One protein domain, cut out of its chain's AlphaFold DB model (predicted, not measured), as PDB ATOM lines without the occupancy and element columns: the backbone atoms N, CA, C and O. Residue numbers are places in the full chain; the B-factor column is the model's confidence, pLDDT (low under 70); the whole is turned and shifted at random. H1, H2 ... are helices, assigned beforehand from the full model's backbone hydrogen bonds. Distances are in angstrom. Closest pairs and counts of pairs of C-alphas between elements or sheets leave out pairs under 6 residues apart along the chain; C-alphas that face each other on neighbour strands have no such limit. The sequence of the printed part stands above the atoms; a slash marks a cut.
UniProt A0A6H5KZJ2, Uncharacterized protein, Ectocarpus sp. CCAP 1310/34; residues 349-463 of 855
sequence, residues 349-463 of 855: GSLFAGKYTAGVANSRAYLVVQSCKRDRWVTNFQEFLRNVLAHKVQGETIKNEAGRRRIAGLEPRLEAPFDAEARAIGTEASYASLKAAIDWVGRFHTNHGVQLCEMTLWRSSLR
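AT A GLANCE: This is residues 349 to 463 of the 855 residues of an uncharacterized protein of Ectocarpus sp. CCAP 1310/34 (UniProt A0A6H5KZJ2). Helix H1 runs through the core, with H4 and H5 crossing it and each other in a three-helix cluster. At the last part of H1 the chain folds back into H2, and H3, farthest out, runs nearly opposite to H2. The printed part has 115 residues with five named helices, H1 to H5 in order, and no named strand; the class is all helix. It is compact, with a radius of gyration of the C-alphas of 13.4 A, and spans 38 by 31 by 26 A.

HOW THE PARTS SIT: H1, residues 357 to 372, is the hub. Its residues 367 to 371 alone touch H2, residues 377 to 386, at a steep tilt of 50 degrees, opposite ways; the closest C-alphas, of Ser 371 and Trp 377, are 4.6 A apart. H2 and H3, residues 401 to 408, form a helical hairpin at a shallow tilt of 16 degrees and only just touch, with 3 pairs of C-alphas within 8 A, the closest being Gln 382 and Ile 407 at 6.2 A. H1 touches H4, residues 428 to 438, with its residues 361 to 368 alone, at 59 degrees, a steep tilt; the closest C-alphas are Arg 364 and Ile 438, 5.7 A. H5, residues 448 to 461, touches H1 at a steep tilt of 46 degrees, the same way, closest at the C-alphas of Ala 361 and Gly 449, 6.8 A. H4 and H5 touch at 60 degrees, the closest C-alphas being Lys 435 and Val 450, 6.6 A. H1 and H3 are apart. Each O i to N i+4 pair is within hydrogen-bond range in H1, H2, H3 and H4, and 9 of 10 in H5.

IN THESE COORDINATES: H1 is 22.6 A long from C-alpha 357 at (35.512, 11.925, 30.594). H5 is 19.9 A long and ends with C-alpha 461 at (42.167, 11.679, 53.675). H4 measures 15.4 A, H2 14.1 A and H3 10.2 A.

THE WHOLE: The C-alphas farthest apart, of Gly 349 and Arg 463, are 41.6 A apart. The printed part has no cut. The links H2 to H3 and H3 to H4 are long. The mean pLDDT of the printed part is 71.0, with 48 residues under 70, among them 349 to 359 and 442 to 463.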
ATOM      1  N   GLY A 349      44.289   8.231  16.307       36.69
ATOM      2  CA  GLY A 349      44.955   7.086  16.947       36.69
ATOM      3  C   GLY A 349      44.965   7.133  18.483       36.69
ATOM      4  O   GLY A 349      45.151   6.106  19.135       36.69
ATOM      5  N   SER A 350      44.701   8.302  19.074       38.28
ATOM      6  CA  SER A 350      44.524   8.490  20.516       38.28
ATOM      7  C   SER A 350      43.119   8.998  20.841       38.28
ATOM      8  O   SER A 350      42.669  10.011  20.302       38.28
ATOM      9  N   LEU A 351      42.424   8.332  21.770       39.22
ATOM     10  CA  LEU A 351      41.144   8.807  22.301       39.22
ATOM     11  C   LEU A 351      41.369  10.096  23.107       39.22
ATOM     12  O   LEU A 351      41.788  10.051  24.262       39.22
ATOM     13  N   PHE A 352      41.072  11.251  22.512       40.12
ATOM     14  CA  PHE A 352      41.085  12.522  23.235       40.12
ATOM     15  C   PHE A 352      40.052  12.526  24.369       40.12
ATOM     16  O   PHE A 352      38.949  11.982  24.243       40.12
ATOM     17  N   ALA A 353      40.394  13.182  25.481       45.94
ATOM     18  CA  ALA A 353      39.502  13.353  26.620       45.94
ATOM     19  C   ALA A 353      38.252  14.153  26.206       45.94
ATOM     20  O   ALA A 353      38.248  15.380  26.154       45.94
ATOM     21  N   GLY A 354      37.154  13.455  25.921       45.59
ATOM     22  CA  GLY A 354      35.878  14.088  25.602       45.59
ATOM     23  C   GLY A 354      35.257  14.806  26.808       45.59
ATOM     24  O   GLY A 354      35.561  14.511  27.964       45.59
ATOM     25  N   LYS A 355      34.280  15.683  26.550       42.53
ATOM     26  CA  LYS A 355      33.517  16.456  27.560       42.53
ATOM     27  C   LYS A 355      32.921  15.624  28.714       42.53
ATOM     28  O   LYS A 355      32.619  16.163  29.775       42.53
ATOM     29  N   TYR A 356      32.720  14.323  28.515       49.41
ATOM     30  CA  TYR A 356      32.115  13.418  29.499       49.41
ATOM     31  C   TYR A 356      33.134  12.620  30.322       49.41
ATOM     32  O   TYR A 356      32.741  11.947  31.271       49.41
ATOM     33  N   THR A 357      34.425  12.718  29.999       61.19
ATOM     34  CA  THR A 357      35.512  11.925  30.594       61.19
ATOM     35  C   THR A 357      35.530  12.062  32.118       61.19
ATOM     36  O   THR A 357      35.388  11.064  32.822       61.19
ATOM     37  N   ALA A 358      35.546  13.287  32.653       60.41
ATOM     38  CA  ALA A 358      35.529  13.519  34.101       60.41
ATOM     39  C   ALA A 358      34.263  12.969  34.794       60.41
ATOM     40  O   ALA A 358      34.336  12.399  35.881       60.41
ATOM     41  N   GLY A 359      33.092  13.088  34.157       62.22
ATOM     42  CA  GLY A 359      31.832  12.566  34.699       62.22
ATOM     43  C   GLY A 359      31.796  11.038  34.762       62.22
ATOM     44  O   GLY A 359      31.322  10.466  35.745       62.22
ATOM     45  N   VAL A 360      32.339  10.375  33.738       70.50
ATOM     46  CA  VAL A 360      32.466   8.913  33.692       70.50
ATOM     47  C   VAL A 360      33.486   8.428  34.725       70.50
ATOM     48  O   VAL A 360      33.175   7.498  35.467       70.50
ATOM     49  N   ALA A 361      34.643   9.089  34.845       72.62
ATOM     50  CA  ALA A 361      35.648   8.775  35.866       72.62
ATOM     51  C   ALA A 361      35.067   8.872  37.284       72.62
ATOM     52  O   ALA A 361      35.156   7.917  38.051       72.62
ATOM     53  N   ASN A 362      34.376   9.972  37.602       71.50
ATOM     54  CA  ASN A 362      33.738  10.172  38.907       71.50
ATOM     55  C   ASN A 362      32.650   9.130  39.195       71.50
ATOM     56  O   ASN A 362      32.549   8.626  40.313       71.50
ATOM     57  N   SER A 363      31.849   8.779  38.186       75.56
ATOM     58  CA  SER A 363      30.812   7.752  38.333       75.56
ATOM     59  C   SER A 363      31.429   6.379  38.609       75.56
ATOM     60  O   SER A 363      30.960   5.658  39.487       75.56
ATOM     61  N   ARG A 364      32.516   6.026  37.911       84.94
ATOM     62  CA  ARG A 364      33.244   4.769  38.133       84.94
ATOM     63  C   ARG A 364      33.935   4.748  39.494       84.94
ATOM     64  O   ARG A 364      33.766   3.773  40.216       84.94
ATOM     65  N   ALA A 365      34.606   5.829  39.892       83.38
ATOM     66  CA  ALA A 365      35.205   5.966  41.221       83.38
ATOM     67  C   ALA A 365      34.161   5.775  42.333       83.38
ATOM     68  O   ALA A 365      34.386   5.034  43.287       83.38
ATOM     69  N   TYR A 366      32.973   6.367  42.175       81.94
ATOM     70  CA  TYR A 366      31.868   6.168  43.110       81.94
ATOM     71  C   TYR A 366      31.418   4.701  43.186       81.94
ATOM     72  O   TYR A 366      31.212   4.179  44.282       81.94
ATOM     73  N   LEU A 367      31.282   4.021  42.043       85.38
ATOM     74  CA  LEU A 367      30.937   2.597  42.010       85.38
ATOM     75  C   LEU A 367      32.013   1.735  42.676       85.38
ATOM     76  O   LEU A 367      31.661   0.820  43.416       85.38
ATOM     77  N   VAL A 368      33.297   2.046  42.484       88.69
ATOM     78  CA  VAL A 368      34.405   1.370  43.177       88.69
ATOM     79  C   VAL A 368      34.270   1.539  44.692       88.69
ATOM     80  O   VAL A 368      34.283   0.543  45.413       88.69
ATOM     81  N   VAL A 369      34.020   2.760  45.176       85.94
ATOM     82  CA  VAL A 369      33.785   3.027  46.605       85.94
ATOM     83  C   VAL A 369      32.599   2.222  47.144       85.94
ATOM     84  O   VAL A 369      32.705   1.610  48.202       85.94
ATOM     85  N   GLN A 370      31.463   2.185  46.436       85.94
ATOM     86  CA  GLN A 370      30.313   1.387  46.888       85.94
ATOM     87  C   GLN A 370      30.595  -0.116  46.862       85.94
ATOM     88  O   GLN A 370      30.047  -0.851  47.681       85.94
ATOM     89  N   SER A 371      31.442  -0.565  45.940       90.31
ATOM     90  CA  SER A 371      31.820  -1.969  45.815       90.31
ATOM     91  C   SER A 371      32.751  -2.411  46.939       90.31
ATOM     92  O   SER A 371      32.611  -3.535  47.405       90.31
ATOM     93  N   CYS A 372      33.639  -1.528  47.410       90.62
ATOM     94  CA  CYS A 372      34.571  -1.796  48.514       90.62
ATOM     95  C   CYS A 372      33.886  -1.924  49.882       90.62
ATOM     96  O   CYS A 372      34.430  -2.546  50.786       90.62
ATOM     97  N   LYS A 373      32.660  -1.407  50.031       87.94
ATOM     98  CA  LYS A 373      31.844  -1.591  51.248       87.94
ATOM     99  C   LYS A 373      31.313  -3.015  51.432       87.94
ATOM    100  O   LYS A 373      30.623  -3.288  52.409       87.94
ATOM    101  N   ARG A 374      31.523  -3.883  50.445       85.19
ATOM    102  CA  ARG A 374      31.047  -5.263  50.413       85.19
ATOM    103  C   ARG A 374      32.231  -6.178  50.132       85.19
ATOM    104  O   ARG A 374      33.138  -5.803  49.389       85.19
ATOM    105  N   ASP A 375      32.173  -7.398  50.646       82.44
ATOM    106  CA  ASP A 375      33.170  -8.417  50.324       82.44
ATOM    107  C   ASP A 375      33.228  -8.671  48.819       82.44
ATOM    108  O   ASP A 375      32.207  -8.633  48.128       82.44
ATOM    109  N   ARG A 376      34.432  -8.963  48.311       88.94
ATOM    110  CA  ARG A 376      34.694  -9.187  46.877       88.94
ATOM    111  C   ARG A 376      34.324  -7.970  46.024       88.94
ATOM    112  O   ARG A 376      33.526  -8.050  45.086       88.94
ATOM    113  N   TRP A 377      34.938  -6.832  46.340       91.12
ATOM    114  CA  TRP A 377      34.661  -5.553  45.688       91.12
ATOM    115  C   TRP A 377      34.757  -5.609  44.155       91.12
ATOM    116  O   TRP A 377      33.919  -5.016  43.484       91.12
ATOM    117  N   VAL A 378      35.700  -6.370  43.585       91.88
ATOM    118  CA  VAL A 378      35.824  -6.527  42.126       91.88
ATOM    119  C   VAL A 378      34.554  -7.150  41.544       91.88
ATOM    120  O   VAL A 378      33.981  -6.613  40.600       91.88
ATOM    121  N   THR A 379      34.050  -8.235  42.138       90.88
ATOM    122  CA  THR A 379      32.816  -8.899  41.691       90.88
ATOM    123  C   THR A 379      31.613  -7.962  41.785       90.88
ATOM    124  O   THR A 379      30.847  -7.857  40.826       90.88
ATOM    125  N   ASN A 380      31.489  -7.218  42.888       89.25
ATOM    126  CA  ASN A 380      30.421  -6.231  43.060       89.25
ATOM    127  C   ASN A 380      30.515  -5.109  42.018       89.25
ATOM    128  O   ASN A 380      29.507  -4.720  41.431       89.25
ATOM    129  N   PHE A 381      31.721  -4.614  41.740       90.94
ATOM    130  CA  PHE A 381      31.960  -3.576  40.743       90.94
ATOM    131  C   PHE A 381      31.579  -4.046  39.336       90.94
ATOM    132  O   PHE A 381      30.865  -3.347  38.612       90.94
ATOM    133  N   GLN A 382      31.979  -5.268  38.972       89.81
ATOM    134  CA  GLN A 382      31.578  -5.895  37.715       89.81
ATOM    135  C   GLN A 382      30.049  -6.050  37.620       89.81
ATOM    136  O   GLN A 382      29.475  -5.825  36.554       89.81
ATOM    137  N   GLU A 383      29.370  -6.412  38.714       86.12
ATOM    138  CA  GLU A 383      27.909  -6.525  38.758       86.12
ATOM    139  C   GLU A 383      27.220  -5.162  38.597       86.12
ATOM    140  O   GLU A 383      26.314  -5.037  37.770       86.12
ATOM    141  N   PHE A 384      27.700  -4.120  39.285       85.56
ATOM    142  CA  PHE A 384      27.191  -2.756  39.125       85.56
ATOM    143  C   PHE A 384      27.287  -2.277  37.671       85.56
ATOM    144  O   PHE A 384      26.324  -1.707  37.159       85.56
ATOM    145  N   LEU A 385      28.404  -2.552  36.987       82.94
ATOM    146  CA  LEU A 385      28.588  -2.191  35.576       82.94
ATOM    147  C   LEU A 385      27.712  -3.018  34.621       82.94
ATOM    148  O   LEU A 385      27.331  -2.527  33.557       82.94
ATOM    149  N   ARG A 386      27.363  -4.260  34.976       81.19
ATOM    150  CA  ARG A 386      26.462  -5.107  34.173       81.19
ATOM    151  C   ARG A 386      24.986  -4.743  34.384       81.19
ATOM    152  O   ARG A 386      24.224  -4.773  33.420       81.19
ATOM    153  N   ASN A 387      24.593  -4.372  35.608       73.75
ATOM    154  CA  ASN A 387      23.196  -4.310  36.057       73.75
ATOM    155  C   ASN A 387      22.853  -3.046  36.877       73.75
ATOM    156  O   ASN A 387      22.253  -3.122  37.949       73.75
ATOM    157  N   VAL A 388      23.144  -1.857  36.344       56.81
ATOM    158  CA  VAL A 388      22.848  -0.553  36.988       56.81
ATOM    159  C   VAL A 388      21.393  -0.430  37.480       56.81
ATOM    160  O   VAL A 388      21.133   0.114  38.555       56.81
ATOM    161  N   LEU A 389      20.428  -0.991  36.738       48.59
ATOM    162  CA  LEU A 389      19.002  -0.936  37.088       48.59
ATOM    163  C   LEU A 389      18.629  -1.777  38.321       48.59
ATOM    164  O   LEU A 389      17.677  -1.426  39.015       48.59
ATOM    165  N   ALA A 390      19.366  -2.852  38.618       55.50
ATOM    166  CA  ALA A 390      19.054  -3.742  39.738       55.50
ATOM    167  C   ALA A 390      19.385  -3.103  41.095       55.50
ATOM    168  O   ALA A 390      18.689  -3.330  42.083       55.50
ATOM    169  N   HIS A 391      20.410  -2.248  41.143       53.25
ATOM    170  CA  HIS A 391      20.906  -1.698  42.404       53.25
ATOM    171  C   HIS A 391      20.422  -0.275  42.717       53.25
ATOM    172  O   HIS A 391      20.813   0.279  43.742       53.25
ATOM    173  N   LYS A 392      19.575   0.331  41.868       56.22
ATOM    174  CA  LYS A 392      19.134   1.742  41.983       56.22
ATOM    175  C   LYS A 392      20.298   2.747  42.090       56.22
ATOM    176  O   LYS A 392      20.106   3.869  42.556       56.22
ATOM    177  N   VAL A 393      21.500   2.355  41.669       54.25
ATOM    178  CA  VAL A 393      22.680   3.220  41.658       54.25
ATOM    179  C   VAL A 393      22.774   3.864  40.280       54.25
ATOM    180  O   VAL A 393      22.578   3.190  39.278       54.25
ATOM    181  N   GLN A 394      23.035   5.168  40.208       53.41
ATOM    182  CA  GLN A 394      23.306   5.835  38.932       53.41
ATOM    183  C   GLN A 394      24.706   5.436  38.442       53.41
ATOM    184  O   GLN A 394      25.665   5.524  39.204       53.41
ATOM    185  N   GLY A 395      24.834   4.991  37.190       55.34
ATOM    186  CA  GLY A 395      26.116   4.543  36.645       55.34
ATOM    187  C   GLY A 395      26.052   4.106  35.183       55.34
ATOM    188  O   GLY A 395      24.985   4.050  34.571       55.34
ATOM    189  N   GLU A 396      27.218   3.808  34.618       64.75
ATOM    190  CA  GLU A 396      27.371   3.283  33.260       64.75
ATOM    191  C   GLU A 396      26.947   1.807  33.207       64.75
ATOM    192  O   GLU A 396      27.387   1.010  34.031       64.75
ATOM    193  N   THR A 397      26.089   1.432  32.248       72.31
ATOM    194  CA  THR A 397      25.713   0.026  32.014       72.31
ATOM    195  C   THR A 397      26.386  -0.499  30.757       72.31
ATOM    196  O   THR A 397      26.127   0.003  29.660       72.31
ATOM    197  N   ILE A 398      27.185  -1.552  30.890       75.44
ATOM    198  CA  ILE A 398      27.874  -2.172  29.760       75.44
ATOM    199  C   ILE A 398      27.042  -3.315  29.189       75.44
ATOM    200  O   ILE A 398      26.852  -4.371  29.799       75.44
ATOM    201  N   LYS A 399      26.530  -3.088  27.977       67.69
ATOM    202  CA  LYS A 399      25.673  -4.044  27.267       67.69
ATOM    203  C   LYS A 399      26.418  -4.875  26.225       67.69
ATOM    204  O   LYS A 399      26.029  -6.017  26.014       67.69
ATOM    205  N   ASN A 400      27.461  -4.322  25.603       69.50
ATOM    206  CA  ASN A 400      28.188  -5.002  24.533       69.50
ATOM    207  C   ASN A 400      29.091  -6.127  25.065       69.50
ATOM    208  O   ASN A 400      29.571  -6.091  26.201       69.50
ATOM    209  N   GLU A 401      29.323  -7.140  24.234       68.62
ATOM    210  CA  GLU A 401      30.082  -8.320  24.639       68.62
ATOM    211  C   GLU A 401      31.566  -8.003  24.855       68.62
ATOM    212  O   GLU A 401      32.132  -8.389  25.875       68.62
ATOM    213  N   ALA A 402      32.176  -7.211  23.967       69.81
ATOM    214  CA  ALA A 402      33.568  -6.780  24.104       69.81
ATOM    215  C   ALA A 402      33.830  -6.051  25.436       69.81
ATOM    216  O   ALA A 402      34.821  -6.322  26.115       69.81
ATOM    217  N   GLY A 403      32.921  -5.165  25.855       72.88
ATOM    218  CA  GLY A 403      33.020  -4.486  27.143       72.88
ATOM    219  C   GLY A 403      32.806  -5.436  28.320       72.88
ATOM    220  O   GLY A 403      33.530  -5.354  29.309       72.88
ATOM    221  N   ARG A 404      31.877  -6.396  28.204       77.19
ATOM    222  CA  ARG A 404      31.688  -7.446  29.219       77.19
ATOM    223  C   ARG A 404      32.921  -8.331  29.379       77.19
ATOM    224  O   ARG A 404      33.257  -8.641  30.519       77.19
ATOM    225  N   ARG A 405      33.601  -8.693  28.285       78.88
ATOM    226  CA  ARG A 405      34.862  -9.454  28.317       78.88
ATOM    227  C   ARG A 405      35.965  -8.664  29.019       78.88
ATOM    228  O   ARG A 405      36.602  -9.200  29.914       78.88
ATOM    229  N   ARG A 406      36.137  -7.377  28.692       81.25
ATOM    230  CA  ARG A 406      37.129  -6.514  29.363       81.25
ATOM    231  C   ARG A 406      36.835  -6.323  30.855       81.25
ATOM    232  O   ARG A 406      37.750  -6.404  31.661       81.25
ATOM    233  N   ILE A 407      35.567  -6.145  31.239       85.38
ATOM    234  CA  ILE A 407      35.169  -6.088  32.656       85.38
ATOM    235  C   ILE A 407      35.424  -7.424  33.356       85.38
ATOM    236  O   ILE A 407      35.888  -7.428  34.488       85.38
ATOM    237  N   ALA A 408      35.106  -8.552  32.714       83.56
ATOM    238  CA  ALA A 408      35.374  -9.878  33.269       83.56
ATOM    239  C   ALA A 408      36.879 -10.146  33.434       83.56
ATOM    240  O   ALA A 408      37.257 -10.870  34.348       83.56
ATOM    241  N   GLY A 409      37.710  -9.529  32.587       83.62
ATOM    242  CA  GLY A 409      39.169  -9.552  32.669       83.62
ATOM    243  C   GLY A 409      39.780  -8.617  33.718       83.62
ATOM    244  O   GLY A 409      40.991  -8.660  33.895       83.62
ATOM    245  N   LEU A 410      38.989  -7.794  34.427       84.56
ATOM    246  CA  LEU A 410      39.480  -7.114  35.632       84.56
ATOM    247  C   LEU A 410      39.853  -8.188  36.661       84.56
ATOM    248  O   LEU A 410      38.970  -8.888  37.158       84.56
ATOM    249  N   GLU A 411      41.155  -8.344  36.916       73.56
ATOM    250  CA  GLU A 411      41.702  -9.458  37.690       73.56
ATOM    251  C   GLU A 411      41.055  -9.593  39.081       73.56
ATOM    252  O   GLU A 411      40.860  -8.600  39.785       73.56
ATOM    253  N   PRO A 412      40.806 -10.823  39.566       61.31
ATOM    254  CA  PRO A 412      40.345 -11.049  40.934       61.31
ATOM    255  C   PRO A 412      41.394 -10.716  42.013       61.31
ATOM    256  O   PRO A 412      41.071 -10.780  43.197       61.31
ATOM    257  N   ARG A 413      42.632 -10.367  41.630       65.56
ATOM    258  CA  ARG A 413      43.753 -10.053  42.536       65.56
ATOM    259  C   ARG A 413      43.924  -8.562  42.848       65.56
ATOM    260  O   ARG A 413      44.884  -8.202  43.519       65.56
ATOM    261  N   LEU A 414      43.014  -7.701  42.389       85.19
ATOM    262  CA  LEU A 414      43.089  -6.272  42.692       85.19
ATOM    263  C   LEU A 414      42.851  -6.005  44.189       85.19
ATOM    264  O   LEU A 414      41.813  -6.376  44.750       85.19
ATOM    265  N   GLU A 415      43.806  -5.326  44.824       89.75
ATOM    266  CA  GLU A 415      43.684  -4.855  46.203       89.75
ATOM    267  C   GLU A 415      42.555  -3.825  46.297       89.75
ATOM    268  O   GLU A 415      42.340  -3.023  45.386       89.75
ATOM    269  N   ALA A 416      41.795  -3.853  47.392       90.94
ATOM    270  CA  ALA A 416      40.732  -2.882  47.588       90.94
ATOM    271  C   ALA A 416      41.327  -1.460  47.661       90.94
ATOM    272  O   ALA A 416      42.220  -1.214  48.468       90.94
ATOM    273  N   PRO A 417      40.849  -0.502  46.849       89.69
ATOM    274  CA  PRO A 417      41.280   0.893  46.948       89.69
ATOM    275  C   PRO A 417      40.742   1.619  48.186       89.69
ATOM    276  O   PRO A 417      41.308   2.627  48.620       89.69
ATOM    277  N   PHE A 418      39.650   1.110  48.760       90.81
ATOM    278  CA  PHE A 418      38.995   1.679  49.929       90.81
ATOM    279  C   PHE A 418      38.649   0.591  50.946       90.81
ATOM    280  O   PHE A 418      38.380  -0.547  50.566       90.81
ATOM    281  N   ASP A 419      38.605   0.955  52.225       89.00
ATOM    282  CA  ASP A 419      38.085   0.089  53.283       89.00
ATOM    283  C   ASP A 419      36.542   0.094  53.344       89.00
ATOM    284  O   ASP A 419      35.858   0.784  52.575       89.00
ATOM    285  N   ALA A 420      35.977  -0.676  54.280       87.06
ATOM    286  CA  ALA A 420      34.531  -0.787  54.474       87.06
ATOM    287  C   ALA A 420      33.861   0.556  54.839       87.06
ATOM    288  O   ALA A 420      32.685   0.777  54.536       87.06
ATOM    289  N   GLU A 421      34.613   1.494  55.424       85.00
ATOM    290  CA  GLU A 421      34.163   2.849  55.753       85.00
ATOM    291  C   GLU A 421      34.379   3.859  54.611       85.00
ATOM    292  O   GLU A 421      34.128   5.055  54.794       85.00
ATOM    293  N   ALA A 422      34.778   3.395  53.422       81.00
ATOM    294  CA  ALA A 422      35.102   4.210  52.250       81.00
ATOM    295  C   ALA A 422      36.314   5.144  52.436       81.00
ATOM    296  O   ALA A 422      36.423   6.172  51.755       81.00
ATOM    297  N   ARG A 423      37.236   4.810  53.343       82.25
ATOM    298  CA  ARG A 423      38.516   5.513  53.489       82.25
ATOM    299  C   ARG A 423      39.537   4.907  52.535       82.25
ATOM    300  O   ARG A 423      39.536   3.706  52.295       82.25
ATOM    301  N   ALA A 424      40.391   5.758  51.980       82.88
ATOM    302  CA  ALA A 424      41.486   5.341  51.112       82.88
ATOM    303  C   ALA A 424      42.471   4.449  51.880       82.88
ATOM    304  O   ALA A 424      42.917   4.848  52.957       82.88
ATOM    305  N   ILE A 425      42.835   3.292  51.319       87.81
ATOM    306  CA  ILE A 425      43.863   2.413  51.907       87.81
ATOM    307  C   ILE A 425      45.266   2.997  51.675       87.81
ATOM    308  O   ILE A 425      46.085   3.024  52.590       87.81
ATOM    309  N   GLY A 426      45.510   3.571  50.492       81.94
ATOM    310  CA  GLY A 426      46.692   4.397  50.223       81.94
ATOM    311  C   GLY A 426      47.979   3.624  49.924       81.94
ATOM    312  O   GLY A 426      49.050   4.221  49.954       81.94
ATOM    313  N   THR A 427      47.896   2.325  49.627       86.00
ATOM    314  CA  THR A 427      49.022   1.533  49.101       86.00
ATOM    315  C   THR A 427      49.150   1.719  47.586       86.00
ATOM    316  O   THR A 427      48.167   2.007  46.897       86.00
ATOM    317  N   GLU A 428      50.347   1.515  47.037       83.19
ATOM    318  CA  GLU A 428      50.593   1.589  45.589       83.19
ATOM    319  C   GLU A 428      49.726   0.587  44.805       83.19
ATOM    320  O   GLU A 428      49.131   0.929  43.781       83.19
ATOM    321  N   ALA A 429      49.552  -0.622  45.339       85.19
ATOM    322  CA  ALA A 429      48.689  -1.647  44.759       85.19
ATOM    323  C   ALA A 429      47.192  -1.284  44.833       85.19
ATOM    324  O   ALA A 429      46.457  -1.505  43.862       85.19
ATOM    325  N   SER A 430      46.732  -0.637  45.912       84.75
ATOM    326  CA  SER A 430      45.369  -0.087  46.001       84.75
ATOM    327  C   SER A 430      45.133   1.016  44.954       84.75
ATOM    328  O   SER A 430      44.070   1.088  44.330       84.75
ATOM    329  N   TYR A 431      46.155   1.828  44.667       81.50
ATOM    330  CA  TYR A 431      46.098   2.877  43.653       81.50
ATOM    331  C   TYR A 431      46.077   2.318  42.226       81.50
ATOM    332  O   TYR A 431      45.242   2.715  41.407       81.50
ATOM    333  N   ALA A 432      46.942   1.342  41.940       84.75
ATOM    334  CA  ALA A 432      46.947   0.611  40.677       84.75
ATOM    335  C   ALA A 432      45.588  -0.061  40.415       84.75
ATOM    336  O   ALA A 432      45.066  -0.003  39.301       84.75
ATOM    337  N   SER A 433      44.965  -0.602  41.465       89.25
ATOM    338  CA  SER A 433      43.640  -1.223  41.409       89.25
ATOM    339  C   SER A 433      42.524  -0.224  41.102       89.25
ATOM    340  O   SER A 433      41.655  -0.498  40.270       89.25
ATOM    341  N   LEU A 434      42.570   0.970  41.701       87.12
ATOM    342  CA  LEU A 434      41.645   2.059  41.378       87.12
ATOM    343  C   LEU A 434      41.798   2.517  39.921       87.12
ATOM    344  O   LEU A 434      40.799   2.697  39.221       87.12
ATOM    345  N   LYS A 435      43.043   2.671  39.454       85.38
ATOM    346  CA  LYS A 435      43.358   3.050  38.071       85.38
ATOM    347  C   LYS A 435      42.838   2.008  37.082       85.38
ATOM    348  O   LYS A 435      42.133   2.377  36.147       85.38
ATOM    349  N   ALA A 436      43.101   0.724  37.326       87.00
ATOM    350  CA  ALA A 436      42.602  -0.373  36.500       87.00
ATOM    351  C   ALA A 436      41.064  -0.405  36.457       87.00
ATOM    352  O   ALA A 436      40.473  -0.553  35.388       87.00
ATOM    353  N   ALA A 437      40.397  -0.192  37.595       87.56
ATOM    354  CA  ALA A 437      38.937  -0.181  37.672       87.56
ATOM    355  C   ALA A 437      38.294   1.032  36.978       87.56
ATOM    356  O   ALA A 437      37.192   0.922  36.437       87.56
ATOM    357  N   ILE A 438      38.951   2.194  36.966       85.50
ATOM    358  CA  ILE A 438      38.437   3.386  36.279       85.50
ATOM    359  C   ILE A 438      38.757   3.337  34.786       85.50
ATOM    360  O   ILE A 438      37.877   3.657  33.985       85.50
ATOM    361  N   ASP A 439      39.943   2.870  34.401       83.94
ATOM    362  CA  ASP A 439      40.448   2.878  33.024       83.94
ATOM    363  C   ASP A 439      40.474   1.505  32.334       83.94
ATOM    364  O   ASP A 439      41.207   1.276  31.380       83.94
ATOM    365  N   TRP A 440      39.592   0.588  32.730       82.19
ATOM    366  CA  TRP A 440      39.479  -0.755  32.131       82.19
ATOM    367  C   TRP A 440      39.218  -0.780  30.606       82.19
ATOM    368  O   TRP A 440      39.287  -1.825  29.959       82.19
ATOM    369  N   VAL A 441      38.882   0.367  30.009       77.00
ATOM    370  CA  VAL A 441      38.651   0.552  28.566       77.00
ATOM    371  C   VAL A 441      39.808   1.244  27.840       77.00
ATOM    372  O   VAL A 441      39.721   1.339  26.616       77.00
ATOM    373  N   GLY A 442      40.834   1.727  28.551       69.88
ATOM    374  CA  GLY A 442      41.927   2.532  27.990       69.88
ATOM    375  C   GLY A 442      41.458   3.881  27.436       69.88
ATOM    376  O   GLY A 442      41.954   4.338  26.412       69.88
ATOM    377  N   ARG A 443      40.419   4.475  28.042       64.00
ATOM    378  CA  ARG A 443      39.834   5.758  27.599       64.00
ATOM    379  C   ARG A 443      40.455   6.960  28.299       64.00
ATOM    380  O   ARG A 443      40.261   8.080  27.836       64.00
ATOM    381  N   PHE A 444      41.110   6.758  29.435       64.62
ATOM    382  CA  PHE A 444      41.708   7.831  30.209       64.62
ATOM    383  C   PHE A 444      43.202   7.861  29.914       64.62
ATOM    384  O   PHE A 444      43.901   6.880  30.131       64.62
ATOM    385  N   HIS A 445      43.716   8.999  29.441       55.44
ATOM    386  CA  HIS A 445      45.164   9.178  29.366       55.44
ATOM    387  C   HIS A 445      45.763   8.917  30.755       55.44
ATOM    388  O   HIS A 445      45.187   9.327  31.771       55.44
ATOM    389  N   THR A 446      46.918   8.255  30.786       52.66
ATOM    390  CA  THR A 446      47.567   7.664  31.970       52.66
ATOM    391  C   THR A 446      47.692   8.574  33.197       52.66
ATOM    392  O   THR A 446      47.780   8.037  34.302       52.66
ATOM    393  N   ASN A 447      47.620   9.902  33.027       49.59
ATOM    394  CA  ASN A 447      47.742  10.909  34.086       49.59
ATOM    395  C   ASN A 447      46.406  11.573  34.490       49.59
ATOM    396  O   ASN A 447      46.259  11.993  35.632       49.59
ATOM    397  N   HIS A 448      45.392  11.621  33.614       51.56
ATOM    398  CA  HIS A 448      44.113  12.290  33.916       51.56
ATOM    399  C   HIS A 448      43.221  11.466  34.848       51.56
ATOM    400  O   HIS A 448      42.611  12.009  35.767       51.56
ATOM    401  N   GLY A 449      43.143  10.148  34.629       50.12
ATOM    402  CA  GLY A 449      42.434   9.251  35.547       50.12
ATOM    403  C   GLY A 449      43.072   9.267  36.939       50.12
ATOM    404  O   GLY A 449      42.366   9.341  37.935       50.12
ATOM    405  N   VAL A 450      44.406   9.303  36.974       50.78
ATOM    406  CA  VAL A 450      45.275   9.389  38.161       50.78
ATOM    407  C   VAL A 450      45.021  10.673  38.958       50.78
ATOM    408  O   VAL A 450      44.662  10.591  40.127       50.78
ATOM    409  N   GLN A 451      45.060  11.850  38.329       54.91
ATOM    410  CA  GLN A 451      44.765  13.124  39.004       54.91
ATOM    411  C   GLN A 451      43.327  13.187  39.554       54.91
ATOM    412  O   GLN A 451      43.091  13.668  40.662       54.91
ATOM    413  N   LEU A 452      42.343  12.648  38.821       54.03
ATOM    414  CA  LEU A 452      40.960  12.534  39.306       54.03
ATOM    415  C   LEU A 452      40.837  11.562  40.495       54.03
ATOM    416  O   LEU A 452      40.068  11.824  41.427       54.03
ATOM    417  N   CYS A 453      41.603  10.469  40.494       51.38
ATOM    418  CA  CYS A 453      41.708   9.534  41.612       51.38
ATOM    419  C   CYS A 453      42.353  10.181  42.839       51.38
ATOM    420  O   CYS A 453      41.796  10.075  43.929       51.38
ATOM    421  N   GLU A 454      43.466  10.895  42.673       53.22
ATOM    422  CA  GLU A 454      44.154  11.621  43.746       53.22
ATOM    423  C   GLU A 454      43.249  12.675  44.379       53.22
ATOM    424  O   GLU A 454      43.106  12.694  45.598       53.22
ATOM    425  N   MET A 455      42.521  13.467  43.583       51.62
ATOM    426  CA  MET A 455      41.527  14.404  44.123       51.62
ATOM    427  C   MET A 455      40.412  13.697  44.909       51.62
ATOM    428  O   MET A 455      39.890  14.242  45.884       51.62
ATOM    429  N   THR A 456      40.026  12.484  44.505       51.81
ATOM    430  CA  THR A 456      38.991  11.696  45.192       51.81
ATOM    431  C   THR A 456      39.520  11.073  46.492       51.81
ATOM    432  O   THR A 456      38.808  11.063  47.494       51.81
ATOM    433  N   LEU A 457      40.778  10.619  46.519       49.25
ATOM    434  CA  LEU A 457      41.457  10.059  47.697       49.25
ATOM    435  C   LEU A 457      41.861  11.149  48.710       49.25
ATOM    436  O   LEU A 457      41.767  10.936  49.923       49.25
ATOM    437  N   TRP A 458      42.235  12.341  48.236       41.88
ATOM    438  CA  TRP A 458      42.531  13.516  49.061       41.88
ATOM    439  C   TRP A 458      41.286  13.987  49.831       41.88
ATOM    440  O   TRP A 458      41.354  14.233  51.038       41.88
ATOM    441  N   ARG A 459      40.105  13.956  49.189       44.22
ATOM    442  CA  ARG A 459      38.794  14.197  49.834       44.22
ATOM    443  C   ARG A 459      38.477  13.215  50.969       44.22
ATOM    444  O   ARG A 459      37.793  13.590  51.920       44.22
ATOM    445  N   SER A 460      38.960  11.975  50.884       42.28
ATOM    446  CA  SER A 460      38.789  10.961  51.936       42.28
ATOM    447  C   SER A 460      39.819  11.107  53.064       42.28
ATOM    448  O   SER A 460      39.503  10.834  54.222       42.28
ATOM    449  N   SER A 461      41.030  11.575  52.745       38.19
ATOM    450  CA  SER A 461      42.167  11.679  53.675       38.19
ATOM    451  C   SER A 461      42.124  12.910  54.589       38.19
ATOM    452  O   SER A 461      42.651  12.857  55.700       38.19
ATOM    453  N   LEU A 462      41.412  13.977  54.204       36.09
ATOM    454  CA  LEU A 462      41.124  15.141  55.065       36.09
ATOM    455  C   LEU A 462      40.249  14.812  56.296       36.09
ATOM    456  O   LEU A 462      39.999  15.673  57.135       36.09
ATOM    457  N   ARG A 463      39.811  13.553  56.453       37.25
ATOM    458  CA  ARG A 463      39.160  13.024  57.663       37.25
ATOM    459  C   ARG A 463      40.127  12.284  58.600       37.25
ATOM    460  O   ARG A 463      39.739  11.278  59.192       37.25
TER     461      ARG A 463